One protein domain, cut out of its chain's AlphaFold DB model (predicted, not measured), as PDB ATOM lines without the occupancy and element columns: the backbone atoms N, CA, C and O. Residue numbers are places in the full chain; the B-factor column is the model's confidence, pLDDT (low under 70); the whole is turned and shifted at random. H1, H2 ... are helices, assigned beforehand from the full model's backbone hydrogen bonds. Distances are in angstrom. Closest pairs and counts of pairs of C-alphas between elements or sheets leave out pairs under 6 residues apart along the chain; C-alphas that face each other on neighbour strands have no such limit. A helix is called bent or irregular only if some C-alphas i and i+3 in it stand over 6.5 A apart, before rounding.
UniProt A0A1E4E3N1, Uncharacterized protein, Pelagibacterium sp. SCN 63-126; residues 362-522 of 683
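This is residues 362 to 522 of the 683 residues of an uncharacterized protein of Pelagibacterium sp. SCN 63-126 (UniProt A0A1E4E3N1). Six helices stand as an up-and-down bundle in two staggered rows, H3, H5 and H8 in one and H4, H6 and H9 in the other, with H2 crossing the side of H4 and the first part of H1, residues 362 to 371, sticking out as an arm. Short H7 sits near one end of the bundle, where it packs on H5 and H9. The printed part has 161 residues with nine named helices, H1 to H9 in order along the chain, and no named strand; its class is all helix. It is compact, with a radius of gyration of the C-alphas of 16.1 A, yet elongated in outline, spanning 54 by 32 by 21 A, and the arm adds to its length.

Find C-alpha 362 at (177.052, 21.162, 173.119); from there H1, residues 362 to 386, runs 34.3 A to C-alpha 386 at (197.120, 10.698, 147.324), and it is the longest helix. Next come H2, residues 392 to 402, and H3, residues 408 to 422, which is 20.6 A long. H4, residues 425 to 441, covers 24.8 A. H5, residues 446 to 459, is irregular, but only just: C-alphas 452 and 455 are 7.0 A apart. Read on to H6, residues 462 to 473, and the five residues of H7, 480 to 484. H8, residues 486 to 502, is 24.6 A long, and H9, residues 504 to 522, runs 26.0 A to C-alpha 522 at (196.864, -26.488, 166.100).

Start at H1, which touches H2 with residues 379 to 383 alone; the two form a helical hairpin at a steep tilt of 45 degrees, and their closest C-alphas, Gly 379 and Leu 402, are 5.7 A apart. H2 is about perpendicular to H4, at 90 degrees, and touches it, the C-alphas of Pro 392 and Gly 433 being closest at 4.3 A. From H3 onward look for the bundle of H3, H4, H5, H6, H8 and H9, up and down, each running against the one before it. H3 and H4 are a hairpin at a shallow tilt of 14 degrees, closest at the C-alphas of Leu 415 and Trp 427, 5.4 A apart. H4 and H5 are another, at a shallow tilt of 25 degrees, with the C-alphas of Ala 435 and Val 449 closest at 4.8 A. H5 and H8 touch and run the same way at a shallow tilt of 16 degrees; their closest C-alphas are Leu 457 and Ala 495, 5.5 A apart. H6 is the hub, touching H2, H4, H5, H8 and H9; with H8 it only just touches, with 3 pairs of C-alphas within 8 A, the closest being Pro 462 and Leu 499 at 6.7 A. H7 touches H9, closest at the C-alphas of Ile 483 and Arg 521, 5.8 A apart. H8 and H9, the last two helices of the bundle along the chain, are a hairpin at a shallow tilt of 20 degrees, with the C-alphas of Leu 499 and Ala 507 closest at 5.0 A. H1 and H9 are apart. In H1, H2, H3, H4, H6, H7 and H9 every O i to N i+4 pair is within hydrogen-bond range; in H5 it is 8 of 10 and in H8 12 of 13.

The C-alphas farthest apart are those of Leu 363 and Arg 504, at 56.6 A. Residues 362 to 371 of H1 stand free; the body without them spans 44 by 34 by 21 A. The printed part has no cut and no long link: the link from H6 to H7 is short, with 6 residues, and the others are tight. The mean pLDDT of the printed part is 80.1; look for values under 70 at residues 362 to 374, 421, 442 to 447 and 486 to 487.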
ATOM      1  N   LYS A 362     177.792  22.027 174.065       44.09
ATOM      2  CA  LYS A 362     177.052  21.162 173.119       44.09
ATOM      3  C   LYS A 362     177.113  21.667 171.675       44.09
ATOM      4  O   LYS A 362     177.130  20.849 170.770       44.09
ATOM      5  N   LEU A 363     177.204  22.978 171.441       46.72
ATOM      6  CA  LEU A 363     177.431  23.554 170.109       46.72
ATOM      7  C   LEU A 363     178.854  23.261 169.636       46.72
ATOM      8  O   LEU A 363     179.025  22.832 168.503       46.72
ATOM      9  N   ARG A 364     179.856  23.376 170.520       48.78
ATOM     10  CA  ARG A 364     181.214  22.889 170.251       48.78
ATOM     11  C   ARG A 364     181.250  21.379 170.097       48.78
ATOM     12  O   ARG A 364     181.999  20.928 169.258       48.78
ATOM     13  N   GLN A 365     180.458  20.596 170.824       44.09
ATOM     14  CA  GLN A 365     180.430  19.136 170.693       44.09
ATOM     15  C   GLN A 365     179.695  18.690 169.426       44.09
ATOM     16  O   GLN A 365     180.171  17.799 168.751       44.09
ATOM     17  N   ALA A 366     178.613  19.354 169.023       41.09
ATOM     18  CA  ALA A 366     177.941  19.129 167.745       41.09
ATOM     19  C   ALA A 366     178.788  19.631 166.565       41.09
ATOM     20  O   ALA A 366     178.848  18.962 165.539       41.09
ATOM     21  N   GLN A 367     179.497  20.756 166.716       49.12
ATOM     22  CA  GLN A 367     180.519  21.206 165.766       49.12
ATOM     23  C   GLN A 367     181.702  20.247 165.738       49.12
ATOM     24  O   GLN A 367     182.171  19.953 164.659       49.12
ATOM     25  N   THR A 368     182.135  19.690 166.869       50.41
ATOM     26  CA  THR A 368     183.209  18.688 166.927       50.41
ATOM     27  C   THR A 368     182.744  17.385 166.281       50.41
ATOM     28  O   THR A 368     183.467  16.858 165.455       50.41
ATOM     29  N   ASN A 369     181.508  16.935 166.514       50.88
ATOM     30  CA  ASN A 369     180.926  15.746 165.884       50.88
ATOM     31  C   ASN A 369     180.717  15.939 164.364       50.88
ATOM     32  O   ASN A 369     180.942  15.018 163.580       50.88
ATOM     33  N   LEU A 370     180.314  17.139 163.920       52.00
ATOM     34  CA  LEU A 370     180.207  17.492 162.495       52.00
ATOM     35  C   LEU A 370     181.586  17.667 161.848       52.00
ATOM     36  O   LEU A 370     181.806  17.193 160.735       52.00
ATOM     37  N   GLU A 371     182.523  18.308 162.544       60.28
ATOM     38  CA  GLU A 371     183.910  18.466 162.122       60.28
ATOM     39  C   GLU A 371     184.629  17.124 162.071       60.28
ATOM     40  O   GLU A 371     185.443  16.944 161.183       60.28
ATOM     41  N   GLU A 372     184.360  16.184 162.972       60.44
ATOM     42  CA  GLU A 372     184.942  14.839 162.970       60.44
ATOM     43  C   GLU A 372     184.434  14.034 161.781       60.44
ATOM     44  O   GLU A 372     185.243  13.491 161.031       60.44
ATOM     45  N   ALA A 373     183.123  14.037 161.521       60.50
ATOM     46  CA  ALA A 373     182.564  13.397 160.334       60.50
ATOM     47  C   ALA A 373     183.073  14.046 159.032       60.50
ATOM     48  O   ALA A 373     183.339  13.353 158.046       60.50
ATOM     49  N   GLN A 374     183.249  15.371 159.015       66.38
ATOM     50  CA  GLN A 374     183.773  16.098 157.860       66.38
ATOM     51  C   GLN A 374     185.285  15.900 157.683       66.38
ATOM     52  O   GLN A 374     185.718  15.632 156.566       66.38
ATOM     53  N   LYS A 375     186.077  15.918 158.762       71.94
ATOM     54  CA  LYS A 375     187.510  15.570 158.778       71.94
ATOM     55  C   LYS A 375     187.712  14.130 158.323       71.94
ATOM     56  O   LYS A 375     188.584  13.898 157.497       71.94
ATOM     57  N   LEU A 376     186.884  13.191 158.779       72.50
ATOM     58  CA  LEU A 376     186.908  11.794 158.345       72.50
ATOM     59  C   LEU A 376     186.614  11.671 156.846       72.50
ATOM     60  O   LEU A 376     187.379  11.030 156.132       72.50
ATOM     61  N   ARG A 377     185.555  12.320 156.343       70.00
ATOM     62  CA  ARG A 377     185.217  12.308 154.907       70.00
ATOM     63  C   ARG A 377     186.298  12.963 154.048       70.00
ATOM     64  O   ARG A 377     186.690  12.395 153.033       70.00
ATOM     65  N   ASP A 378     186.787  14.135 154.443       77.12
ATOM     66  CA  ASP A 378     187.817  14.865 153.706       77.12
ATOM     67  C   ASP A 378     189.176  14.166 153.776       77.12
ATOM     68  O   ASP A 378     189.873  14.086 152.768       77.12
ATOM     69  N   GLY A 379     189.542  13.619 154.933       76.88
ATOM     70  CA  GLY A 379     190.767  12.850 155.116       76.88
ATOM     71  C   GLY A 379     190.736  11.522 154.370       76.88
ATOM     72  O   GLY A 379     191.704  11.213 153.681       76.88
ATOM     73  N   ALA A 380     189.617  10.788 154.403       73.31
ATOM     74  CA  ALA A 380     189.438   9.582 153.597       73.31
ATOM     75  C   ALA A 380     189.525   9.923 152.106       73.31
ATOM     76  O   ALA A 380     190.316   9.322 151.389       73.31
ATOM     77  N   ARG A 381     188.810  10.953 151.635       76.56
ATOM     78  CA  ARG A 381     188.910  11.419 150.245       76.56
ATOM     79  C   ARG A 381     190.352  11.748 149.850       76.56
ATOM     80  O   ARG A 381     190.824  11.246 148.834       76.56
ATOM     81  N   ARG A 382     191.072  12.529 150.663       78.81
ATOM     82  CA  ARG A 382     192.485  12.866 150.413       78.81
ATOM     83  C   ARG A 382     193.377  11.630 150.418       78.81
ATOM     84  O   ARG A 382     194.283  11.560 149.596       78.81
ATOM     85  N   PHE A 383     193.113  10.657 151.287       85.00
ATOM     86  CA  PHE A 383     193.822   9.380 151.298       85.00
ATOM     87  C   PHE A 383     193.658   8.665 149.951       85.00
ATOM     88  O   PHE A 383     194.663   8.343 149.328       85.00
ATOM     89  N   GLY A 384     192.436   8.538 149.427       80.56
ATOM     90  CA  GLY A 384     192.201   7.945 148.102       80.56
ATOM     91  C   GLY A 384     192.764   8.743 146.920       80.56
ATOM     92  O   GLY A 384     193.084   8.158 145.890       80.56
ATOM     93  N   GLU A 385     192.892  10.065 147.053       80.62
ATOM     94  CA  GLU A 385     193.487  10.937 146.028       80.62
ATOM     95  C   GLU A 385     195.025  10.893 146.013       80.62
ATOM     96  O   GLU A 385     195.634  11.165 144.978       80.62
ATOM     97  N   THR A 386     195.657  10.592 147.151       75.00
ATOM     98  CA  THR A 386     197.120  10.698 147.324       75.00
ATOM     99  C   THR A 386     197.826   9.354 147.433       75.00
ATOM    100  O   THR A 386     198.974   9.244 147.005       75.00
ATOM    101  N   THR A 387     197.138   8.332 147.935       77.44
ATOM    102  CA  THR A 387     197.711   7.004 148.147       77.44
ATOM    103  C   THR A 387     197.654   6.202 146.858       77.44
ATOM    104  O   THR A 387     196.586   5.978 146.288       77.44
ATOM    105  N   ALA A 388     198.812   5.725 146.408       76.94
ATOM    106  CA  ALA A 388     198.930   4.813 145.267       76.94
ATOM    107  C   ALA A 388     199.494   3.437 145.663       76.94
ATOM    108  O   ALA A 388     199.658   2.566 144.807       76.94
ATOM    109  N   SER A 389     199.824   3.247 146.943       80.88
ATOM    110  CA  SER A 389     200.450   2.025 147.437       80.88
ATOM    111  C   SER A 389     199.419   0.948 147.768       80.88
ATOM    112  O   SER A 389     198.377   1.225 148.358       80.88
ATOM    113  N   LEU A 390     199.749  -0.299 147.423       87.19
ATOM    114  CA  LEU A 390     199.053  -1.500 147.895       87.19
ATOM    115  C   LEU A 390     199.794  -2.173 149.058       87.19
ATOM    116  O   LEU A 390     199.401  -3.254 149.489       87.19
ATOM    117  N   ASP A 391     200.881  -1.568 149.541       89.88
ATOM    118  CA  ASP A 391     201.561  -2.003 150.755       89.88
ATOM    119  C   ASP A 391     200.790  -1.503 151.993       89.88
ATOM    120  O   ASP A 391     200.668  -0.285 152.168       89.88
ATOM    121  N   PRO A 392     200.266  -2.400 152.850       90.94
ATOM    122  CA  PRO A 392     199.452  -2.026 154.005       90.94
ATOM    123  C   PRO A 392     200.159  -1.121 155.020       90.94
ATOM    124  O   PRO A 392     199.510  -0.270 155.624       90.94
ATOM    125  N   GLU A 393     201.472  -1.272 155.213       88.69
ATOM    126  CA  GLU A 393     202.234  -0.451 156.167       88.69
ATOM    127  C   GLU A 393     202.415   0.979 155.644       88.69
ATOM    128  O   GLU A 393     202.193   1.947 156.374       88.69
ATOM    129  N   THR A 394     202.734   1.122 154.355       87.50
ATOM    130  CA  THR A 394     202.771   2.426 153.680       87.50
ATOM    131  C   THR A 394     201.392   3.089 153.681       87.50
ATOM    132  O   THR A 394     201.273   4.262 154.033       87.50
ATOM    133  N   ALA A 395     200.336   2.339 153.352       87.06
ATOM    134  CA  ALA A 395     198.965   2.842 153.362       87.06
ATOM    135  C   ALA A 395     198.524   3.281 154.770       87.06
ATOM    136  O   ALA A 395     197.906   4.332 154.916       87.06
ATOM    137  N   LEU A 396     198.886   2.535 155.821       89.81
ATOM    138  CA  LEU A 396     198.640   2.946 157.206       89.81
ATOM    139  C   LEU A 396     199.356   4.259 157.536       89.81
ATOM    140  O   LEU A 396     198.748   5.150 158.127       89.81
ATOM    141  N   ALA A 397     200.631   4.389 157.164       85.56
ATOM    142  CA  ALA A 397     201.409   5.592 157.439       85.56
ATOM    143  C   ALA A 397     200.804   6.828 156.753       85.56
ATOM    144  O   ALA A 397     200.684   7.880 157.379       85.56
ATOM    145  N   GLU A 398     200.372   6.700 155.498       84.62
ATOM    146  CA  GLU A 398     199.704   7.774 154.754       84.62
ATOM    147  C   GLU A 398     198.321   8.102 155.338       84.62
ATOM    148  O   GLU A 398     197.985   9.276 155.519       84.62
ATOM    149  N   LEU A 399     197.549   7.083 155.732       83.94
ATOM    150  CA  LEU A 399     196.263   7.260 156.407       83.94
ATOM    151  C   LEU A 399     196.430   7.997 157.742       83.94
ATOM    152  O   LEU A 399     195.700   8.948 158.012       83.94
ATOM    153  N   ARG A 400     197.421   7.611 158.553       84.88
ATOM    154  CA  ARG A 400     197.716   8.226 159.857       84.88
ATOM    155  C   ARG A 400     198.367   9.599 159.744       84.88
ATOM    156  O   ARG A 400     198.184  10.419 160.634       84.88
ATOM    157  N   LEU A 401     199.059   9.900 158.647       84.31
ATOM    158  CA  LEU A 401     199.520  11.258 158.354       84.31
ATOM    159  C   LEU A 401     198.334  12.208 158.118       84.31
ATOM    160  O   LEU A 401     198.368  13.366 158.533       84.31
ATOM    161  N   LEU A 402     197.292  11.726 157.436       80.62
ATOM    162  CA  LEU A 402     196.102  12.512 157.113       80.62
ATOM    163  C   LEU A 402     195.093  12.564 158.267       80.62
ATOM    164  O   LEU A 402     194.427  13.584 158.440       80.62
ATOM    165  N   LEU A 403     194.980  11.477 159.033       83.94
ATOM    166  CA  LEU A 403     194.003  11.272 160.103       83.94
ATOM    167  C   LEU A 403     194.674  10.668 161.357       83.94
ATOM    168  O   LEU A 403     194.375   9.530 161.728       83.94
ATOM    169  N   PRO A 404     195.587  11.403 162.023       80.25
ATOM    170  CA  PRO A 404     196.366  10.867 163.143       80.25
ATOM    171  C   PRO A 404     195.492  10.483 164.340       80.25
ATOM    172  O   PRO A 404     195.685   9.415 164.914       80.25
ATOM    173  N   ASP A 405     194.490  11.308 164.655       81.69
ATOM    174  CA  ASP A 405     193.727  11.218 165.907       81.69
ATOM    175  C   ASP A 405     192.398  10.447 165.784       81.69
ATOM    176  O   ASP A 405     191.681  10.297 166.771       81.69
ATOM    177  N   ILE A 406     192.037   9.957 164.589       78.75
ATOM    178  CA  ILE A 406     190.750   9.271 164.386       78.75
ATOM    179  C   ILE A 406     190.841   7.789 164.801       78.75
ATOM    180  O   ILE A 406     191.753   7.090 164.353       78.75
ATOM    181  N   PRO A 407     189.893   7.259 165.592       81.31
ATOM    182  CA  PRO A 407     189.845   5.841 165.948       81.31
ATOM    183  C   PRO A 407     189.793   4.884 164.738       81.31
ATOM    184  O   PRO A 407     189.180   5.178 163.709       81.31
ATOM    185  N   ALA A 408     190.441   3.717 164.853       80.25
ATOM    186  CA  ALA A 408     190.558   2.741 163.760       80.25
ATOM    187  C   ALA A 408     189.203   2.160 163.310       80.25
ATOM    188  O   ALA A 408     189.004   1.892 162.128       80.25
ATOM    189  N   ASP A 409     188.245   2.012 164.221       74.81
ATOM    190  CA  ASP A 409     186.883   1.562 163.933       74.81
ATOM    191  C   ASP A 409     186.126   2.558 163.047       74.81
ATOM    192  O   ASP A 409     185.566   2.155 162.022       74.81
ATOM    193  N   MET A 410     186.203   3.854 163.354       76.12
ATOM    194  CA  MET A 410     185.616   4.913 162.524       76.12
ATOM    195  C   MET A 410     186.274   4.989 161.142       76.12
ATOM    196  O   MET A 410     185.580   5.089 160.126       76.12
ATOM    197  N   LEU A 411     187.607   4.880 161.085       81.06
ATOM    198  CA  LEU A 411     188.341   4.814 159.820       81.06
ATOM    199  C   LEU A 411     187.912   3.594 158.998       81.06
ATOM    200  O   LEU A 411     187.658   3.721 157.803       81.06
ATOM    201  N   SER A 412     187.764   2.427 159.628       79.94
ATOM    202  CA  SER A 412     187.394   1.196 158.929       79.94
ATOM    203  C   SER A 412     186.033   1.298 158.234       79.94
ATOM    204  O   SER A 412     185.901   0.896 157.076       79.94
ATOM    205  N   ALA A 413     185.032   1.893 158.892       76.31
ATOM    206  CA  ALA A 413     183.706   2.082 158.316       76.31
ATOM    207  C   ALA A 413     183.766   2.989 157.076       76.31
ATOM    208  O   ALA A 413     183.216   2.641 156.028       76.31
ATOM    209  N   ALA A 414     184.506   4.098 157.172       75.88
ATOM    210  CA  ALA A 414     184.693   5.030 156.065       75.88
ATOM    211  C   ALA A 414     185.436   4.385 154.881       75.88
ATOM    212  O   ALA A 414     185.014   4.536 153.735       75.88
ATOM    213  N   LEU A 415     186.505   3.625 155.134       81.94
ATOM    214  CA  LEU A 415     187.259   2.941 154.077       81.94
ATOM    215  C   LEU A 415     186.409   1.877 153.364       81.94
ATOM    216  O   LEU A 415     186.458   1.781 152.138       81.94
ATOM    217  N   VAL A 416     185.588   1.111 154.096       75.25
ATOM    218  CA  VAL A 416     184.662   0.130 153.497       75.25
ATOM    219  C   VAL A 416     183.609   0.821 152.631       75.25
ATOM    220  O   VAL A 416     183.297   0.332 151.544       75.25
ATOM    221  N   GLU A 417     183.058   1.948 153.079       74.75
ATOM    222  CA  GLU A 417     182.097   2.731 152.295       74.75
ATOM    223  C   GLU A 417     182.724   3.234 150.984       74.75
ATOM    224  O   GLU A 417     182.160   3.027 149.905       74.75
ATOM    225  N   GLN A 418     183.930   3.807 151.056       79.19
ATOM    226  CA  GLN A 418     184.654   4.297 149.879       79.19
ATOM    227  C   GLN A 418     185.071   3.170 148.930       79.19
ATOM    228  O   GLN A 418     184.974   3.312 147.705       79.19
ATOM    229  N   TRP A 419     185.476   2.019 149.470       85.25
ATOM    230  CA  TRP A 419     185.732   0.824 148.673       85.25
ATOM    231  C   TRP A 419     184.464   0.349 147.960       85.25
ATOM    232  O   TRP A 419     184.498   0.123 146.754       85.25
ATOM    233  N   ARG A 420     183.314   0.273 148.641       76.00
ATOM    234  CA  ARG A 420     182.047  -0.126 148.003       76.00
ATOM    235  C   ARG A 420     181.655   0.813 146.864       76.00
ATOM    236  O   ARG A 420     181.171   0.332 145.839       76.00
ATOM    237  N   ALA A 421     181.887   2.113 147.030       69.88
ATOM    238  CA  ALA A 421     181.562   3.128 146.033       69.88
ATOM    239  C   ALA A 421     182.508   3.123 144.817       69.88
ATOM    240  O   ALA A 421     182.048   3.280 143.688       69.88
ATOM    241  N   SER A 422     183.816   2.951 145.032       80.06
ATOM    242  CA  SER A 422     184.840   3.129 143.985       80.06
ATOM    243  C   SER A 422     185.476   1.835 143.476       80.06
ATOM    244  O   SER A 422     186.045   1.824 142.388       80.06
ATOM    245  N   GLN A 423     185.405   0.761 144.263       82.81
ATOM    246  CA  GLN A 423     186.083  -0.524 144.056       82.81
ATOM    247  C   GLN A 423     187.617  -0.419 143.933       82.81
ATOM    248  O   GLN A 423     188.261  -1.325 143.413       82.81
ATOM    249  N   SER A 424     188.224   0.672 144.420       85.69
ATOM    250  CA  SER A 424     189.684   0.840 144.420       85.69
ATOM    251  C   SER A 424     190.353   0.039 145.541       85.69
ATOM    252  O   SER A 424     189.907   0.055 146.689       85.69
ATOM    253  N   GLU A 425     191.466  -0.622 145.229       90.25
ATOM    254  CA  GLU A 425     192.202  -1.469 146.178       90.25
ATOM    255  C   GLU A 425     192.999  -0.687 147.222       90.25
ATOM    256  O   GLU A 425     193.351  -1.235 148.262       90.25
ATOM    257  N   VAL A 426     193.231   0.605 146.993       89.19
ATOM    258  CA  VAL A 426     193.905   1.501 147.945       89.19
ATOM    259  C   VAL A 426     193.158   1.554 149.283       89.19
ATOM    260  O   VAL A 426     193.766   1.557 150.352       89.19
ATOM    261  N   TRP A 427     191.825   1.508 149.243       90.81
ATOM    262  CA  TRP A 427     190.993   1.463 150.446       90.81
ATOM    263  C   TRP A 427     191.139   0.141 151.204       90.81
ATOM    264  O   TRP A 427     191.152   0.133 152.433       90.81
ATOM    265  N   LEU A 428     191.295  -0.972 150.478       93.19
ATOM    266  CA  LEU A 428     191.570  -2.282 151.070       93.19
ATOM    267  C   LEU A 428     192.987  -2.340 151.662       93.19
ATOM    268  O   LEU A 428     193.172  -2.921 152.728       93.19
ATOM    269  N   ALA A 429     193.972  -1.697 151.029       92.38
ATOM    270  CA  ALA A 429     195.317  -1.550 151.585       92.38
ATOM    271  C   ALA A 429     195.301  -0.743 152.895       92.38
ATOM    272  O   ALA A 429     195.913  -1.162 153.874       92.38
ATOM    273  N   GLY A 430     194.529   0.350 152.952       91.31
ATOM    274  CA  GLY A 430     194.303   1.111 154.186       91.31
ATOM    275  C   GLY A 430     193.626   0.282 155.285       91.31
ATOM    276  O   GLY A 430     194.055   0.325 156.436       91.31
ATOM    277  N   LEU A 431     192.618  -0.529 154.936       93.25
ATOM    278  CA  LEU A 431     191.962  -1.449 155.878       93.25
ATOM    279  C   LEU A 431     192.931  -2.500 156.429       93.25
ATOM    280  O   LEU A 431     192.974  -2.722 157.637       93.25
ATOM    281  N   ALA A 432     193.750  -3.108 155.569       93.12
ATOM    282  CA  ALA A 432     194.791  -4.029 156.010       93.12
ATOM    283  C   ALA A 432     195.842  -3.334 156.892       93.12
ATOM    284  O   ALA A 432     196.333  -3.930 157.849       93.12
ATOM    285  N   GLY A 433     196.145  -2.065 156.614       93.25
ATOM    286  CA  GLY A 433     196.989  -1.225 157.454       93.25
ATOM    287  C   GLY A 433     196.428  -1.054 158.868       93.25
ATOM    288  O   GLY A 433     197.141  -1.271 159.845       93.25
ATOM    289  N   LEU A 434     195.133  -0.751 159.001       91.69
ATOM    290  CA  LEU A 434     194.470  -0.673 160.311       91.69
ATOM    291  C   LEU A 434     194.499  -2.013 161.056       91.69
ATOM    292  O   LEU A 434     194.639  -2.031 162.276       91.69
ATOM    293  N   ALA A 435     194.414  -3.144 160.348       90.38
ATOM    294  CA  ALA A 435     194.587  -4.454 160.975       90.38
ATOM    295  C   ALA A 435     195.986  -4.610 161.589       90.38
ATOM    296  O   ALA A 435     196.105  -5.063 162.724       90.38
ATOM    297  N   ILE A 436     197.035  -4.196 160.870       90.56
ATOM    298  CA  ILE A 436     198.423  -4.237 161.356       90.56
ATOM    299  C   ILE A 436     198.595  -3.363 162.598       90.56
ATOM    300  O   ILE A 436     199.196  -3.806 163.575       90.56
ATOM    301  N   GLU A 437     198.024  -2.160 162.589       89.81
ATOM    302  CA  GLU A 437     198.035  -1.276 163.754       89.81
ATOM    303  C   GLU A 437     197.439  -1.958 164.992       89.81
ATOM    304  O   GLU A 437     198.047  -1.940 166.061       89.81
ATOM    305  N   GLN A 438     196.279  -2.607 164.846       88.19
ATOM    306  CA  GLN A 438     195.632  -3.315 165.952       88.19
ATOM    307  C   GLN A 438     196.467  -4.507 166.447       88.19
ATOM    308  O   GLN A 438     196.570  -4.725 167.654       88.19
ATOM    309  N   ILE A 439     197.113  -5.245 165.538       86.56
ATOM    310  CA  ILE A 439     198.026  -6.347 165.888       86.56
ATOM    311  C   ILE A 439     199.221  -5.833 166.708       86.56
ATOM    312  O   ILE A 439     199.660  -6.500 167.648       86.56
ATOM    313  N   ASP A 440     199.740  -4.649 166.386       86.12
ATOM    314  CA  ASP A 440     200.892  -4.068 167.075       86.12
ATOM    315  C   ASP A 440     200.543  -3.449 168.448       86.12
ATOM    316  O   ASP A 440     201.439  -3.306 169.283       86.12
ATOM    317  N   MET A 441     199.266  -3.146 168.725       81.88
ATOM    318  CA  MET A 441     198.795  -2.588 170.008       81.88
ATOM    319  C   MET A 441     198.592  -3.631 171.131       81.88
ATOM    320  O   MET A 441     198.684  -3.276 172.304       81.88
ATOM    321  N   GLY A 442     198.403  -4.914 170.805       64.50
ATOM    322  CA  GLY A 442     198.750  -6.032 171.698       64.50
ATOM    323  C   GLY A 442     197.693  -6.635 172.644       64.50
ATOM    324  O   GLY A 442     197.944  -7.737 173.119       64.50
ATOM    325  N   GLU A 443     196.514  -6.045 172.885       55.22
ATOM    326  CA  GLU A 443     195.413  -6.695 173.642       55.22
ATOM    327  C   GLU A 443     194.024  -6.259 173.123       55.22
ATOM    328  O   GLU A 443     193.818  -5.093 172.799       55.22
ATOM    329  N   GLY A 444     193.055  -7.183 173.021       56.78
ATOM    330  CA  GLY A 444     191.668  -6.883 172.603       56.78
ATOM    331  C   GLY A 444     191.429  -6.695 171.091       56.78
ATOM    332  O   GLY A 444     190.308  -6.412 170.676       56.78
ATOM    333  N   ALA A 445     192.456  -6.896 170.263       57.94
ATOM    334  CA  ALA A 445     192.438  -6.647 168.818       57.94
ATOM    335  C   ALA A 445     191.723  -7.717 167.958       57.94
ATOM    336  O   ALA A 445     191.579  -7.533 166.752       57.94
ATOM    337  N   GLU A 446     191.267  -8.833 168.536       62.62
ATOM    338  CA  GLU A 446     190.804 -10.013 167.777       62.62
ATOM    339  C   GLU A 446     189.589  -9.717 166.876       62.62
ATOM    340  O   GLU A 446     189.601 -10.022 165.684       62.62
ATOM    341  N   GLY A 447     188.560  -9.063 167.428       63.34
ATOM    342  CA  GLY A 447     187.352  -8.685 166.685       63.34
ATOM    343  C   GLY A 447     187.609  -7.660 165.566       63.34
ATOM    344  O   GLY A 447     187.171  -7.885 164.434       63.34
ATOM    345  N   PRO A 448     188.329  -6.554 165.841       74.38
ATOM    346  CA  PRO A 448     188.715  -5.575 164.824       74.38
ATOM    347  C   PRO A 448     189.562  -6.162 163.687       74.38
ATOM    348  O   PRO A 448     189.266  -5.916 162.519       74.38
ATOM    349  N   VAL A 449     190.573  -6.981 163.996       79.44
ATOM    350  CA  VAL A 449     191.494  -7.551 162.992       79.44
ATOM    351  C   VAL A 449     190.764  -8.480 162.018       79.44
ATOM    352  O   VAL A 449     190.960  -8.366 160.806       79.44
ATOM    353  N   ASP A 450     189.868  -9.336 162.519       75.94
ATOM    354  CA  ASP A 450     188.996 -10.182 161.691       75.94
ATOM    355  C   ASP A 450     188.185  -9.361 160.680       75.94
ATOM    356  O   ASP A 450     188.058  -9.723 159.509       75.94
ATOM    357  N   TRP A 451     187.607  -8.251 161.143       77.81
ATOM    358  CA  TRP A 451     186.773  -7.388 160.316       77.81
ATOM    359  C   TRP A 451     187.592  -6.631 159.266       77.81
ATOM    360  O   TRP A 451     187.179  -6.541 158.107       77.81
ATOM    361  N   TYR A 452     188.762  -6.122 159.652       86.94
ATOM    362  CA  TYR A 452     189.612  -5.305 158.788       86.94
ATOM    363  C   TYR A 452     190.319  -6.130 157.704       86.94
ATOM    364  O   TYR A 452     190.512  -5.627 156.599       86.94
ATOM    365  N   LEU A 453     190.650  -7.400 157.973       88.75
ATOM    366  CA  LEU A 453     191.305  -8.294 157.006       88.75
ATOM    367  C   LEU A 453     190.343  -9.027 156.066       88.75
ATOM    368  O   LEU A 453     190.778  -9.499 155.012       88.75
ATOM    369  N   HIS A 454     189.050  -9.092 156.396       87.00
ATOM    370  CA  HIS A 454     188.062  -9.826 155.606       87.00
ATOM    371  C   HIS A 454     188.041  -9.393 154.134       87.00
ATOM    372  O   HIS A 454     188.280 -10.209 153.243       87.00
ATOM    373  N   TRP A 455     187.786  -8.111 153.861       87.31
ATOM    374  CA  TRP A 455     187.695  -7.582 152.494       87.31
ATOM    375  C   TRP A 455     189.038  -7.598 151.740       87.31
ATOM    376  O   TRP A 455     189.050  -8.050 150.594       87.31
ATOM    377  N   PRO A 456     190.183  -7.204 152.338       90.75
ATOM    378  CA  PRO A 456     191.483  -7.325 151.675       90.75
ATOM    379  C   PRO A 456     191.822  -8.751 151.217       90.75
ATOM    380  O   PRO A 456     192.330  -8.925 150.112       90.75
ATOM    381  N   LEU A 457     191.505  -9.776 152.019       88.31
ATOM    382  CA  LEU A 457     191.772 -11.176 151.670       88.31
ATOM    383  C   LEU A 457     190.739 -11.747 150.682       88.31
ATOM    384  O   LEU A 457     191.091 -12.490 149.760       88.31
ATOM    385  N   THR A 458     189.459 -11.415 150.850       84.44
ATOM    386  CA  THR A 458     188.377 -12.008 150.046       84.44
ATOM    387  C   THR A 458     188.133 -11.308 148.719       84.44
ATOM    388  O   THR A 458     187.697 -11.980 147.786       84.44
ATOM    389  N   GLU A 459     188.464 -10.021 148.598       85.62
ATOM    390  CA  GLU A 459     188.193  -9.215 147.402       85.62
ATOM    391  C   GLU A 459     189.459  -8.641 146.754       85.62
ATOM    392  O   GLU A 459     189.471  -8.459 145.538       85.62
ATOM    393  N   GLY A 460     190.551  -8.464 147.505       86.94
ATOM    394  CA  GLY A 460     191.797  -7.888 146.989       86.94
ATOM    395  C   GLY A 460     192.461  -8.683 145.857       86.94
ATOM    396  O   GLY A 460     192.245  -9.894 145.705       86.94
ATOM    397  N   SER A 461     193.281  -7.989 145.065       90.44
ATOM    398  CA  SER A 461     194.136  -8.555 144.019       90.44
ATOM    399  C   SER A 461     195.252  -9.435 144.587       90.44
ATOM    400  O   SER A 461     195.615  -9.321 145.762       90.44
ATOM    401  N   PRO A 462     195.882 -10.274 143.741       91.81
ATOM    402  CA  PRO A 462     197.072 -11.024 144.134       91.81
ATOM    403  C   PRO A 462     198.189 -10.158 144.724       91.81
ATOM    404  O   PRO A 462     198.826 -10.572 145.688       91.81
ATOM    405  N   ALA A 463     198.406  -8.951 144.195       89.81
ATOM    406  CA  ALA A 463     199.448  -8.056 144.687       89.81
ATOM    407  C   ALA A 463     199.152  -7.566 146.112       89.81
ATOM    408  O   ALA A 463     200.024  -7.645 146.974       89.81
ATOM    409  N   LEU A 464     197.916  -7.127 146.375       92.06
ATOM    410  CA  LEU A 464     197.508  -6.714 147.715       92.06
ATOM    411  C   LEU A 464     197.581  -7.883 148.704       92.06
ATOM    412  O   LEU A 464     198.161  -7.739 149.775       92.06
ATOM    413  N   ILE A 465     197.050  -9.056 148.337       93.31
ATOM    414  CA  ILE A 465     197.080 -10.238 149.212       93.31
ATOM    415  C   ILE A 465     198.524 -10.631 149.547       93.31
ATOM    416  O   ILE A 465     198.811 -10.931 150.704       93.31
ATOM    417  N   ALA A 466     199.445 -10.591 148.578       90.94
ATOM    418  CA  ALA A 466     200.859 -10.867 148.826       90.94
ATOM    419  C   ALA A 466     201.462  -9.904 149.864       90.94
ATOM    420  O   ALA A 466     202.119 -10.360 150.800       90.94
ATOM    421  N   SER A 467     201.196  -8.600 149.737       91.75
ATOM    422  CA  SER A 467     201.677  -7.584 150.682       91.75
ATOM    423  C   SER A 467     201.076  -7.759 152.078       91.75
ATOM    424  O   SER A 467     201.796  -7.696 153.072       91.75
ATOM    425  N   VAL A 468     199.772  -8.054 152.170       93.56
ATOM    426  CA  VAL A 468     199.099  -8.366 153.443       93.56
ATOM    427  C   VAL A 468     199.742  -9.579 154.106       93.56
ATOM    428  O   VAL A 468     200.118  -9.515 155.272       93.56
ATOM    429  N   VAL A 469     199.926 -10.670 153.362       92.25
ATOM    430  CA  VAL A 469     200.556 -11.895 153.872       92.25
ATOM    431  C   VAL A 469     201.975 -11.626 154.360       92.25
ATOM    432  O   VAL A 469     202.341 -12.096 155.433       92.25
ATOM    433  N   GLN A 470     202.767 -10.852 153.618       91.69
ATOM    434  CA  GLN A 470     204.123 -10.494 154.025       91.69
ATOM    435  C   GLN A 470     204.131  -9.709 155.345       91.69
ATOM    436  O   GLN A 470     204.910 -10.032 156.244       91.69
ATOM    437  N   ALA A 471     203.248  -8.719 155.491       90.56
ATOM    438  CA  ALA A 471     203.142  -7.935 156.717       90.56
ATOM    439  C   ALA A 471     202.691  -8.788 157.918       90.56
ATOM    440  O   ALA A 471     203.239  -8.648 159.014       90.56
ATOM    441  N   LEU A 472     201.750  -9.717 157.709       90.75
ATOM    442  CA  LEU A 472     201.274 -10.643 158.740       90.75
ATOM    443  C   LEU A 472     202.328 -11.698 159.123       90.75
ATOM    444  O   LEU A 472     202.467 -12.007 160.305       90.75
ATOM    445  N   ASP A 473     203.110 -12.215 158.170       90.38
ATOM    446  CA  ASP A 473     204.148 -13.230 158.425       90.38
ATOM    447  C   ASP A 473     205.213 -12.728 159.407       90.38
ATOM    448  O   ASP A 473     205.638 -13.460 160.300       90.38
ATOM    449  N   THR A 474     205.583 -11.446 159.319       89.38
ATOM    450  CA  THR A 474     206.523 -10.816 160.268       89.38
ATOM    451  C   THR A 474     205.977 -10.689 161.694       89.38
ATOM    452  O   THR A 474     206.748 -10.483 162.630       89.38
ATOM    453  N   ARG A 475     204.659 -10.833 161.872       89.38
ATOM    454  CA  ARG A 475     203.933 -10.645 163.136       89.38
ATOM    455  C   ARG A 475     203.265 -11.920 163.635       89.38
ATOM    456  O   ARG A 475     202.449 -11.843 164.547       89.38
ATOM    457  N   LEU A 476     203.615 -13.083 163.081       86.50
ATOM    458  CA  LEU A 476     202.929 -14.355 163.335       86.50
ATOM    459  C   LEU A 476     202.691 -14.649 164.828       86.50
ATOM    460  O   LEU A 476     201.612 -15.097 165.196       86.50
ATOM    461  N   GLU A 477     203.661 -14.349 165.696       82.56
ATOM    462  CA  GLU A 477     203.564 -14.576 167.149       82.56
ATOM    463  C   GLU A 477     202.523 -13.688 167.855       82.56
ATOM    464  O   GLU A 477     202.040 -14.036 168.926       82.56
ATOM    465  N   ARG A 478     202.164 -12.546 167.259       84.88
ATOM    466  CA  ARG A 478     201.148 -11.605 167.765       84.88
ATOM    467  C   ARG A 478     199.758 -11.875 167.193       84.88
ATOM    468  O   ARG A 478     198.790 -11.254 167.616       84.88
ATOM    469  N   LEU A 479     199.648 -12.799 166.239       82.88
ATOM    470  CA  LEU A 479     198.386 -13.137 165.586       82.88
ATOM    471  C   LEU A 479     197.571 -14.180 166.350       82.88
ATOM    472  O   LEU A 479     196.512 -14.546 165.860       82.88
ATOM    473  N   ASP A 480     198.006 -14.658 167.518       83.31
ATOM    474  CA  ASP A 480     197.341 -15.752 168.244       83.31
ATOM    475  C   ASP A 480     195.822 -15.551 168.385       83.31
ATOM    476  O   ASP A 480     195.057 -16.490 168.170       83.31
ATOM    477  N   GLY A 481     195.380 -14.325 168.669       77.19
ATOM    478  CA  GLY A 481     193.960 -13.994 168.760       77.19
ATOM    479  C   GLY A 481     193.202 -14.118 167.435       77.19
ATOM    480  O   GLY A 481     192.185 -14.801 167.366       77.19
ATOM    481  N   TYR A 482     193.748 -13.562 166.349       77.19
ATOM    482  CA  TYR A 482     193.225 -13.735 164.984       77.19
ATOM    483  C   TYR A 482     193.262 -15.206 164.532       77.19
ATOM    484  O   TYR A 482     192.323 -15.721 163.934       77.19
ATOM    485  N   ILE A 483     194.334 -15.928 164.865       79.75
ATOM    486  CA  ILE A 483     194.538 -17.335 164.509       79.75
ATOM    487  C   ILE A 483     193.528 -18.243 165.217       79.75
ATOM    488  O   ILE A 483     193.189 -19.292 164.667       79.75
ATOM    489  N   ARG A 484     193.018 -17.867 166.397       73.94
ATOM    490  CA  ARG A 484     191.940 -18.596 167.088       73.94
ATOM    491  C   ARG A 484     190.589 -18.442 166.390       73.94
ATOM    492  O   ARG A 484     189.786 -19.378 166.408       73.94
ATOM    493  N   THR A 485     190.327 -17.318 165.720       70.88
ATOM    494  CA  THR A 485     189.018 -17.068 165.101       70.88
ATOM    495  C   THR A 485     188.790 -17.980 163.894       70.88
ATOM    496  O   THR A 485     189.674 -18.246 163.080       70.88
ATOM    497  N   LEU A 486     187.577 -18.519 163.751       64.94
ATOM    498  CA  LEU A 486     187.210 -19.342 162.586       64.94
ATOM    499  C   LEU A 486     187.210 -18.517 161.282       64.94
ATOM    500  O   LEU A 486     187.360 -19.060 160.187       64.94
ATOM    501  N   ARG A 487     186.993 -17.202 161.401       68.75
ATOM    502  CA  ARG A 487     186.803 -16.289 160.275       68.75
ATOM    503  C   ARG A 487     188.109 -16.016 159.543       68.75
ATOM    504  O   ARG A 487     188.138 -16.192 158.327       68.75
ATOM    505  N   GLY A 488     189.183 -15.695 160.266       71.00
ATOM    506  CA  GLY A 488     190.490 -15.451 159.660       71.00
ATOM    507  C   GLY A 488     190.982 -16.640 158.832       71.00
ATOM    508  O   GLY A 488     191.390 -16.498 157.680       71.00
ATOM    509  N   HIS A 489     190.821 -17.851 159.368       74.12
ATOM    510  CA  HIS A 489     191.186 -19.089 158.671       74.12
ATOM    511  C   HIS A 489     190.375 -19.340 157.392       74.12
ATOM    512  O   HIS A 489     190.925 -19.762 156.367       74.12
ATOM    513  N   ARG A 490     189.071 -19.046 157.431       72.75
ATOM    514  CA  ARG A 490     188.185 -19.137 156.265       72.75
ATOM    515  C   ARG A 490     188.591 -18.140 155.182       72.75
ATOM    516  O   ARG A 490     188.628 -18.514 154.011       72.75
ATOM    517  N   ASP A 491     188.905 -16.906 155.554       81.12
ATOM    518  CA  ASP A 491     189.264 -15.856 154.600       81.12
ATOM    519  C   ASP A 491     190.599 -16.164 153.901       81.12
ATOM    520  O   ASP A 491     190.693 -16.023 152.680       81.12
ATOM    521  N   LEU A 492     191.587 -16.713 154.623       83.69
ATOM    522  CA  LEU A 492     192.834 -17.224 154.032       83.69
ATOM    523  C   LEU A 492     192.582 -18.374 153.041       83.69
ATOM    524  O   LEU A 492     193.188 -18.414 151.969       83.69
ATOM    525  N   HIS A 493     191.663 -19.293 153.353       79.06
ATOM    526  CA  HIS A 493     191.261 -20.361 152.429       79.06
ATOM    527  C   HIS A 493     190.579 -19.822 151.167       79.06
ATOM    528  O   HIS A 493     190.887 -20.268 150.057       79.06
ATOM    529  N   VAL A 494     189.664 -18.862 151.318       78.06
ATOM    530  CA  VAL A 494     188.979 -18.212 150.190       78.06
ATOM    531  C   VAL A 494     189.995 -17.497 149.299       78.06
ATOM    532  O   VAL A 494     189.981 -17.695 148.082       78.06
ATOM    533  N   ALA A 495     190.915 -16.737 149.896       82.75
ATOM    534  CA  ALA A 495     192.003 -16.073 149.190       82.75
ATOM    535  C   ALA A 495     192.872 -17.086 148.424       82.75
ATOM    536  O   ALA A 495     193.096 -16.929 147.223       82.75
ATOM    537  N   LEU A 496     193.280 -18.185 149.068       83.44
ATOM    538  CA  LEU A 496     194.098 -19.228 148.446       83.44
ATOM    539  C   LEU A 496     193.383 -19.888 147.264       83.44
ATOM    540  O   LEU A 496     193.988 -20.097 146.212       83.44
ATOM    541  N   ARG A 497     192.084 -20.174 147.396       80.38
ATOM    542  CA  ARG A 497     191.272 -20.726 146.306       80.38
ATOM    543  C   ARG A 497     191.210 -19.773 145.114       80.38
ATOM    544  O   ARG A 497     191.415 -20.216 143.984       80.38
ATOM    545  N   ARG A 498     190.948 -18.483 145.356       84.44
ATOM    546  CA  ARG A 498     190.927 -17.448 144.306       84.44
ATOM    547  C   ARG A 498     192.284 -17.370 143.603       84.44
ATOM    548  O   ARG A 498     192.346 -17.389 142.375       84.44
ATOM    549  N   LEU A 499     193.372 -17.373 144.371       81.38
ATOM    550  CA  LEU A 499     194.730 -17.252 143.846       81.38
ATOM    551  C   LEU A 499     195.203 -18.491 143.091       81.38
ATOM    552  O   LEU A 499     195.822 -18.346 142.047       81.38
ATOM    553  N   ARG A 500     194.858 -19.713 143.511       81.31
ATOM    554  CA  ARG A 500     195.196 -20.931 142.745       81.31
ATOM    555  C   ARG A 500     194.674 -20.889 141.302       81.31
ATOM    556  O   ARG A 500     195.278 -21.498 140.417       81.31
ATOM    557  N   LEU A 501     193.570 -20.173 141.077       74.44
ATOM    558  CA  LEU A 501     192.977 -19.951 139.759       74.44
ATOM    559  C   LEU A 501     193.574 -18.736 139.030       74.44
ATOM    560  O   LEU A 501     193.708 -18.784 137.810       74.44
ATOM    561  N   ALA A 502     193.921 -17.669 139.757       75.56
ATOM    562  CA  ALA A 502     194.341 -16.388 139.183       75.56
ATOM    563  C   ALA A 502     195.870 -16.198 139.087       75.56
ATOM    564  O   ALA A 502     196.360 -15.730 138.064       75.56
ATOM    565  N   ASP A 503     196.623 -16.562 140.129       85.38
ATOM    566  CA  ASP A 503     198.074 -16.380 140.247       85.38
ATOM    567  C   ASP A 503     198.704 -17.473 141.135       85.38
ATOM    568  O   ASP A 503     198.637 -17.446 142.369       85.38
ATOM    569  N   ARG A 504     199.361 -18.448 140.495       83.19
ATOM    570  CA  ARG A 504     199.978 -19.591 141.188       83.19
ATOM    571  C   ARG A 504     201.167 -19.206 142.068       83.19
ATOM    572  O   ARG A 504     201.438 -19.919 143.033       83.19
ATOM    573  N   GLN A 505     201.890 -18.137 141.739       86.88
ATOM    574  CA  GLN A 505     203.067 -17.737 142.505       86.88
ATOM    575  C   GLN A 505     202.637 -17.144 143.846       86.88
ATOM    576  O   GLN A 505     203.136 -17.564 144.890       86.88
ATOM    577  N   VAL A 506     201.660 -16.235 143.829       84.62
ATOM    578  CA  VAL A 506     201.098 -15.667 145.063       84.62
ATOM    579  C   VAL A 506     200.344 -16.729 145.864       84.62
ATOM    580  O   VAL A 506     200.461 -16.765 147.088       84.62
ATOM    581  N   ALA A 507     199.645 -17.653 145.193       85.75
ATOM    582  CA  ALA A 507     199.017 -18.791 145.863       85.75
ATOM    583  C   ALA A 507     200.026 -19.602 146.694       85.75
ATOM    584  O   ALA A 507     199.724 -19.935 147.830       85.75
ATOM    585  N   SER A 508     201.235 -19.854 146.176       87.44
ATOM    586  CA  SER A 508     202.283 -20.579 146.912       87.44
ATOM    587  C   SER A 508     202.793 -19.820 148.146       87.44
ATOM    588  O   SER A 508     203.113 -20.447 149.158       87.44
ATOM    589  N   ILE A 509     202.864 -18.486 148.083       87.81
ATOM    590  CA  ILE A 509     203.258 -17.641 149.224       87.81
ATOM    591  C   ILE A 509     202.188 -17.711 150.314       87.81
ATOM    592  O   ILE A 509     202.499 -17.985 151.473       87.81
ATOM    593  N   LEU A 510     200.923 -17.520 149.932       88.88
ATOM    594  CA  LEU A 510     199.798 -17.611 150.855       88.88
ATOM    595  C   LEU A 510     199.653 -19.022 151.435       88.88
ATOM    596  O   LEU A 510     199.355 -19.153 152.615       88.88
ATOM    597  N   GLU A 511     199.893 -20.068 150.646       88.25
ATOM    598  CA  GLU A 511     199.897 -21.460 151.110       88.25
ATOM    599  C   GLU A 511     200.971 -21.683 152.179       88.25
ATOM    600  O   GLU A 511     200.665 -22.188 153.252       88.25
ATOM    601  N   THR A 512     202.188 -21.174 151.960       90.69
ATOM    602  CA  THR A 512     203.276 -21.250 152.952       90.69
ATOM    603  C   THR A 512     202.925 -20.518 154.251       90.69
ATOM    604  O   THR A 512     203.182 -21.023 155.341       90.69
ATOM    605  N   PHE A 513     202.350 -19.316 154.160       90.44
ATOM    606  CA  PHE A 513     201.916 -18.566 155.341       90.44
ATOM    607  C   PHE A 513     200.767 -19.268 156.067       90.44
ATOM    608  O   PHE A 513     200.792 -19.413 157.288       90.44
ATOM    609  N   LYS A 514     199.783 -19.760 155.314       88.12
ATOM    610  CA  LYS A 514     198.661 -20.523 155.845       88.12
ATOM    611  C   LYS A 514     199.137 -21.782 156.571       88.12
ATOM    612  O   LYS A 514     198.622 -22.056 157.644       88.12
ATOM    613  N   ASP A 515     200.143 -22.491 156.063       87.19
ATOM    614  CA  ASP A 515     200.715 -23.655 156.750       87.19
ATOM    615  C   ASP A 515     201.317 -23.277 158.114       87.19
ATOM    616  O   ASP A 515     201.147 -24.006 159.093       87.19
ATOM    617  N   LYS A 516     201.977 -22.114 158.221       89.38
ATOM    618  CA  LYS A 516     202.462 -21.593 159.513       89.38
ATOM    619  C   LYS A 516     201.303 -21.243 160.452       89.38
ATOM    620  O   LYS A 516     201.361 -21.567 161.639       89.38
ATOM    621  N   VAL A 517     200.254 -20.605 159.925       87.12
ATOM    622  CA  VAL A 517     199.024 -20.289 160.670       87.12
ATOM    623  C   VAL A 517     198.351 -21.568 161.163       87.12
ATOM    624  O   VAL A 517     197.992 -21.632 162.332       87.12
ATOM    625  N   ASP A 518     198.242 -22.600 160.329       83.19
ATOM    626  CA  ASP A 518     197.662 -23.897 160.686       83.19
ATOM    627  C   ASP A 518     198.480 -24.585 161.781       83.19
ATOM    628  O   ASP A 518     197.921 -25.028 162.782       83.19
ATOM    629  N   GLN A 519     199.813 -24.605 161.659       85.88
ATOM    630  CA  GLN A 519     200.696 -25.149 162.694       85.88
ATOM    631  C   GLN A 519     200.531 -24.419 164.032       85.88
ATOM    632  O   GLN A 519     200.424 -25.063 165.079       85.88
ATOM    633  N   ARG A 520     200.487 -23.079 164.011       86.94
ATOM    634  CA  ARG A 520     200.288 -22.268 165.218       86.94
ATOM    635  C   ARG A 520     198.892 -22.473 165.805       86.94
ATOM    636  O   ARG A 520     198.774 -22.662 167.014       86.94
ATOM    637  N   ARG A 521     197.857 -22.503 164.958       85.06
ATOM    638  CA  ARG A 521     196.463 -22.758 165.340       85.06
ATOM    639  C   ARG A 521     196.329 -24.102 166.034       85.06
ATOM    640  O   ARG A 521     195.748 -24.153 167.110       85.06
ATOM    641  N   THR A 522     196.909 -25.163 165.477       85.75
ATOM    642  CA  THR A 522     196.864 -26.488 166.100       85.75
ATOM    643  C   THR A 522     197.440 -26.465 167.511       85.75
ATOM    644  O   THR A 522     196.802 -26.978 168.422       85.75
TER     645      THR A 522